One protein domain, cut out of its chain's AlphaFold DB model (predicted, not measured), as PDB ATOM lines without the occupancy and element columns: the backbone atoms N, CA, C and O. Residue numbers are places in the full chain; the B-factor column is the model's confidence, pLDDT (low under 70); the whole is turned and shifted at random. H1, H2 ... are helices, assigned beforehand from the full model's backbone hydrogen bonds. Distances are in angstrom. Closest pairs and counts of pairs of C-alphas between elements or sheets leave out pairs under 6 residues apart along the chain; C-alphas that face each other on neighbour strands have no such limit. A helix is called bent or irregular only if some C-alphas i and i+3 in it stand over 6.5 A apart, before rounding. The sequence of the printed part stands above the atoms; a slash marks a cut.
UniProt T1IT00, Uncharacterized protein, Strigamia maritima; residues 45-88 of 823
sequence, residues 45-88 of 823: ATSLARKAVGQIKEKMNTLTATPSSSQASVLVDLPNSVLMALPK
ATOM      1  N   ALA A  45      14.745  20.756  93.335       69.69
ATOM      2  CA  ALA A  45      14.595  20.763  94.784       69.69
ATOM      3  C   ALA A  45      14.147  22.132  95.316       69.69
ATOM      4  O   ALA A  45      13.293  22.202  96.195       69.69
ATOM      5  N   THR A  46      14.642  23.232  94.739       70.44
ATOM      6  CA  THR A  46      14.220  24.593  95.116       70.44
ATOM      7  C   THR A  46      12.790  24.894  94.665       70.44
ATOM      8  O   THR A  46      12.048  25.578  95.370       70.44
ATOM      9  N   SER A  47      12.375  24.378  93.505       67.88
ATOM     10  CA  SER A  47      10.992  24.510  93.029       67.88
ATOM     11  C   SER A  47      10.015  23.721  93.911       67.88
ATOM     12  O   SER A  47       9.019  24.268  94.391       67.88
ATOM     13  N   LEU A  48      10.351  22.466  94.226       74.38
ATOM     14  CA  LEU A  48       9.569  21.619  95.127       74.38
ATOM     15  C   LEU A  48       9.530  22.178  96.556       74.38
ATOM     16  O   LEU A  48       8.475  22.148  97.185       74.38
ATOM     17  N   ALA A  49      10.618  22.787  97.038       80.75
ATOM     18  CA  ALA A  49      10.655  23.452  98.340       80.75
ATOM     19  C   ALA A  49       9.679  24.639  98.405       80.75
ATOM     20  O   ALA A  49       8.987  24.827  99.404       80.75
ATOM     21  N   ARG A  50       9.550  25.420  97.322       76.50
ATOM     22  CA  ARG A  50       8.544  26.495  97.241       76.50
ATOM     23  C   ARG A  50       7.120  25.943  97.258       76.50
ATOM     24  O   ARG A  50       6.271  26.515  97.940       76.50
ATOM     25  N   LYS A  51       6.873  24.826  96.563       79.44
ATOM     26  CA  LYS A  51       5.571  24.141  96.573       79.44
ATOM     27  C   LYS A  51       5.217  23.637  97.978       79.44
ATOM     28  O   LYS A  51       4.115  23.903  98.452       79.44
ATOM     29  N   ALA A  52       6.176  23.036  98.682       83.94
ATOM     30  CA  ALA A  52       6.023  22.608 100.072       83.94
ATOM     31  C   ALA A  52       5.720  23.780 101.026       83.94
ATOM     32  O   ALA A  52       4.806  23.697 101.843       83.94
ATOM     33  N   VAL A  53       6.414  24.918 100.893       84.62
ATOM     34  CA  VAL A  53       6.106  26.135 101.676       84.62
ATOM     35  C   VAL A  53       4.685  26.644 101.398       84.62
ATOM     36  O   VAL A  53       4.027  27.144 102.314       84.62
ATOM     37  N   GLY A  54       4.197  26.512 100.162       79.31
ATOM     38  CA  GLY A  54       2.805  26.793  99.800       79.31
ATOM     39  C   GLY A  54       1.817  25.924 100.581       79.31
ATOM     40  O   GLY A  54       0.932  26.460 101.242       79.31
ATOM     41  N   GLN A  55       2.040  24.609 100.603       84.12
ATOM     42  CA  GLN A  55       1.203  23.652 101.338       84.12
ATOM     43  C   GLN A  55       1.216  23.896 102.856       84.12
ATOM     44  O   GLN A  55       0.171  23.862 103.503       84.12
ATOM     45  N   ILE A  56       2.377  24.229 103.436       85.94
ATOM     46  CA  ILE A  56       2.489  24.590 104.864       85.94
ATOM     47  C   ILE A  56       1.640  25.834 105.178       85.94
ATOM     48  O   ILE A  56       0.954  25.892 106.198       85.94
ATOM     49  N   LYS A  57       1.669  26.838 104.293       81.81
ATOM     50  CA  LYS A  57       0.871  28.066 104.430       81.81
ATOM     51  C   LYS A  57      -0.627  27.832 104.264       81.81
ATOM     52  O   LYS A  57      -1.395  28.639 104.778       81.81
ATOM     53  N   GLU A  58      -1.028  26.823 103.506       80.62
ATOM     54  CA  GLU A  58      -2.428  26.447 103.308       80.62
ATOM     55  C   GLU A  58      -2.971  25.714 104.538       80.62
ATOM     56  O   GLU A  58      -4.001  26.112 105.073       80.62
ATOM     57  N   LYS A  59      -2.218  24.752 105.092       78.81
ATOM     58  CA  LYS A  59      -2.583  24.076 106.350       78.81
ATOM     59  C   LYS A  59      -2.699  25.043 107.536       78.81
ATOM     60  O   LYS A  59      -3.593  24.888 108.366       78.81
ATOM     61  N   MET A  60      -1.868  26.090 107.570       78.69
ATOM     62  CA  MET A  60      -1.957  27.174 108.561       78.69
ATOM     63  C   MET A  60      -3.266  27.975 108.526       78.69
ATOM     64  O   MET A  60      -3.532  28.702 109.480       78.69
ATOM     65  N   ASN A  61      -4.064  27.874 107.457       68.69
ATOM     66  CA  ASN A  61      -5.362  28.541 107.376       68.69
ATOM     67  C   ASN A  61      -6.450  27.823 108.207       68.69
ATOM     68  O   ASN A  61      -7.545  28.355 108.353       68.69
ATOM     69  N   THR A  62      -6.178  26.634 108.760       71.88
ATOM     70  CA  THR A  62      -7.109  25.955 109.677       71.88
ATOM     71  C   THR A  62      -7.031  26.564 111.086       71.88
ATOM     72  O   THR A  62      -5.943  26.826 111.601       71.88
ATOM     73  N   LEU A  63      -8.184  26.805 111.726       59.47
ATOM     74  CA  LEU A  63      -8.298  27.585 112.977       59.47
ATOM     75  C   LEU A  63      -7.432  27.047 114.134       59.47
ATOM     76  O   LEU A  63      -6.913  27.823 114.940       59.47
ATOM     77  N   THR A  64      -7.222  25.732 114.190       64.12
ATOM     78  CA  THR A  64      -6.473  25.044 115.254       64.12
ATOM     79  C   THR A  64      -4.988  24.834 114.939       64.12
ATOM     80  O   THR A  64      -4.241  24.355 115.792       64.12
ATOM     81  N   ALA A  65      -4.511  25.211 113.748       72.62
ATOM     82  CA  ALA A  65      -3.129  24.968 113.354       72.62
ATOM     83  C   ALA A  65      -2.123  25.920 114.029       72.62
ATOM     84  O   ALA A  65      -2.317  27.141 114.141       72.62
ATOM     85  N   THR A  66      -0.985  25.342 114.431       80.00
ATOM     86  CA  THR A  66       0.206  26.068 114.888       80.00
ATOM     87  C   THR A  66       1.288  26.040 113.799       80.00
ATOM     88  O   THR A  66       1.310  25.117 112.976       80.00
ATOM     89  N   PRO A  67       2.219  27.017 113.773       79.88
ATOM     90  CA  PRO A  67       3.329  27.019 112.820       79.88
ATOM     91  C   PRO A  67       4.143  25.725 112.847       79.88
ATOM     92  O   PRO A  67       4.561  25.256 111.792       79.88
ATOM     93  N   SER A  68       4.337  25.137 114.030       81.56
ATOM     94  CA  SER A  68       5.082  23.890 114.200       81.56
ATOM     95  C   SER A  68       4.299  22.680 113.688       81.56
ATOM     96  O   SER A  68       4.863  21.873 112.953       81.56
ATOM     97  N   SER A  69       2.997  22.575 113.995       83.12
ATOM     98  CA  SER A  69       2.172  21.448 113.529       83.12
ATOM     99  C   SER A  69       1.981  21.456 112.008       83.12
ATOM    100  O   SER A  69       2.074  20.412 111.363       83.12
ATOM    101  N   SER A  70       1.808  22.638 111.408       81.81
ATOM    102  CA  SER A  70       1.670  22.776 109.951       81.81
ATOM    103  C   SER A  70       2.958  22.428 109.216       81.81
ATOM    104  O   SER A  70       2.908  21.756 108.189       81.81
ATOM    105  N   GLN A  71       4.110  22.844 109.754       82.56
ATOM    106  CA  GLN A  71       5.416  22.480 109.205       82.56
ATOM    107  C   GLN A  71       5.645  20.969 109.297       82.56
ATOM    108  O   GLN A  71       5.891  20.336 108.274       82.56
ATOM    109  N   ALA A  72       5.497  20.375 110.484       83.12
ATOM    110  CA  ALA A  72       5.735  18.945 110.690       83.12
ATOM    111  C   ALA A  72       4.916  18.075 109.721       83.12
ATOM    112  O   ALA A  72       5.462  17.186 109.082       83.12
ATOM    113  N   SER A  73       3.638  18.405 109.520       81.94
ATOM    114  CA  SER A  73       2.731  17.638 108.654       81.94
ATOM    115  C   SER A  73       3.027  17.688 107.146       81.94
ATOM    116  O   SER A  73       2.290  17.080 106.374       81.94
ATOM    117  N   VAL A  74       3.996  18.494 106.702       84.06
ATOM    118  CA  VAL A  74       4.411  18.582 105.289       84.06
ATOM    119  C   VAL A  74       5.866  18.161 105.131       84.06
ATOM    120  O   VAL A  74       6.225  17.590 104.113       84.06
ATOM    121  N   LEU A  75       6.712  18.423 106.131       86.06
ATOM    122  CA  LEU A  75       8.139  18.104 106.062       86.06
ATOM    123  C   LEU A  75       8.426  16.598 106.090       86.06
ATOM    124  O   LEU A  75       9.420  16.185 105.502       86.06
ATOM    125  N   VAL A  76       7.579  15.798 106.746       84.25
ATOM    126  CA  VAL A  76       7.783  14.343 106.895       84.25
ATOM    127  C   VAL A  76       7.820  13.617 105.544       84.25
ATOM    128  O   VAL A  76       8.582  12.667 105.393       84.25
ATOM    129  N   ASP A  77       7.085  14.110 104.546       80.38
ATOM    130  CA  ASP A  77       6.920  13.433 103.254       80.38
ATOM    131  C   ASP A  77       7.878  13.950 102.161       80.38
ATOM    132  O   ASP A  77       7.744  13.600 100.985       80.38
ATOM    133  N   LEU A  78       8.836  14.822 102.506       87.00
ATOM    134  CA  LEU A  78       9.712  15.466 101.524       87.00
ATOM    135  C   LEU A  78      11.079  14.776 101.394       87.00
ATOM    136  O   LEU A  78      11.711  14.458 102.400       87.00
ATOM    137  N   PRO A  79      11.620  14.640 100.166       86.00
ATOM    138  CA  PRO A  79      12.978  14.144  99.958       86.00
ATOM    139  C   PRO A  79      14.034  15.040 100.623       86.00
ATOM    140  O   PRO A  79      13.917  16.269 100.598       86.00
ATOM    141  N   ASN A  80      15.133  14.448 101.104       82.75
ATOM    142  CA  ASN A  80      16.238  15.174 101.756       82.75
ATOM    143  C   ASN A  80      16.794  16.341 100.918       82.75
ATOM    144  O   ASN A  80      17.137  17.390 101.461       82.75
ATOM    145  N   SER A  81      16.841  16.198  99.590       77.44
ATOM    146  CA  SER A  81      17.282  17.267  98.686       77.44
ATOM    147  C   SER A  81      16.360  18.492  98.722       77.44
ATOM    148  O   SER A  81      16.840  19.623  98.658       77.44
ATOM    149  N   VAL A  82      15.049  18.284  98.880       81.81
ATOM    150  CA  VAL A  82      14.043  19.346  99.024       81.81
ATOM    151  C   VAL A  82      14.108  19.956 100.420       81.81
ATOM    152  O   VAL A  82      14.057  21.178 100.546       81.81
ATOM    153  N   LEU A  83      14.300  19.130 101.456       82.31
ATOM    154  CA  LEU A  83      14.447  19.594 102.837       82.31
ATOM    155  C   LEU A  83      15.625  20.563 103.000       82.31
ATOM    156  O   LEU A  83      15.477  21.606 103.632       82.31
ATOM    157  N   MET A  84      16.766  20.278 102.363       80.62
ATOM    158  CA  MET A  84      17.928  21.178 102.381       80.62
ATOM    159  C   MET A  84      17.704  22.491 101.618       80.62
ATOM    160  O   MET A  84      18.374  23.484 101.895       80.62
ATOM    161  N   ALA A  85      16.772  22.513 100.663       78.81
ATOM    162  CA  ALA A  85      16.437  23.699  99.879       78.81
ATOM    163  C   ALA A  85      15.354  24.581 100.535       78.81
ATOM    164  O   ALA A  85      15.021  25.642  99.994       78.81
ATOM    165  N   LEU A  86      14.790  24.167 101.676       82.75
ATOM    166  CA  LEU A  86      13.783  24.941 102.398       82.75
ATOM    167  C   LEU A  86      14.387  26.144 103.144       82.75
ATOM    168  O   LEU A  86      15.536  26.111 103.588       82.75
ATOM    169  N   PRO A  87      13.602  27.220 103.350       82.31
ATOM    170  CA  PRO A  87      13.996  28.307 104.236       82.31
ATOM    171  C   PRO A  87      14.246  27.806 105.663       82.31
ATOM    172  O   PRO A  87      13.559  26.905 106.144       82.31
ATOM    173  N   LYS A  88      15.168  28.452 106.386       83.44
ATOM    174  CA  LYS A  88      15.422  28.140 107.801       83.44
ATOM    175  C   LYS A  88      14.130  28.245 108.630       83.44
ATOM    176  O   LYS A  88      13.371  29.205 108.479       83.44
TER     177      LYS A  88
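Overview. This is residues 45 to 88 of the 823 residues of an uncharacterized protein of Strigamia maritima (UniProt T1IT00). One long helix, H1, runs along most of the length of the domain, and after its last residue the chain folds back, so that the two shorter helices H2 and H3 both pack on the same long helix. H2 crosses the later part of H1 at a steep tilt, and the short H3 packs on residues 45 to 49 of H1. The printed part has 44 residues with three named helices, in the order H1, H2, H3, and no named strand; the class is all helix. The whole is compact, with a radius of gyration of the C-alphas of 10.2 A, and its outline is elongated, with spans of 31 by 17 by 15 A.

Along the chain. H1 holds residues 45 to 59 and measures 21.0 A from first to last C-alpha. It begins at C-alpha 45, at (14.595, 20.763, 94.784), and ends at C-alpha 59, at (-2.583, 24.076, 106.350). Seven residues link it to H2, residues 67 to 75, which measures 12.2 A. After four more residues comes H3, residues 80 to 84, which measures 6.3 A and ends at C-alpha 84, at (17.928, 21.178, 102.381). None of the three helices is bent or irregular.

Arrangement. H1 and H2 touch, with 9 pairs of C-alphas within 8 A. Their closest C-alphas are those of Ile 56 and Ser 70, 5.5 A apart. The two helices run opposite ways at a steep tilt of 46 degrees, and their centres are 11.2 A apart. H1 also touches H3, with its residues 45 to 49 alone; the closest C-alphas of this pair are those of Ala 45 and Val 82, 4.5 A apart. H2 and H3 are close but not clearly touching, and their closest C-alphas, those of Leu 75 and Leu 83, are 7.2 A apart. In H1 and H3 every backbone O of residue i is within hydrogen-bond range of the N of residue i+4, while in H2 this holds for 4 of 5 pairs.

Size, cuts and confidence. The two C-alphas farthest apart are those of Leu 63, in the link from H1 to H2, and Ser 81, in H3, at 31.1 A. The first and last printed C-alphas, of Ala 45 and Lys 88, are 15.0 A apart. The printed part has no cut. The link from H2 to H3 is tight, the link from H1 to H2 is short, and there is no long link. The mean pLDDT of the printed part is 79.3, and the model's confidence is under 70 at residues 45, 47, 61 and 63 to 64.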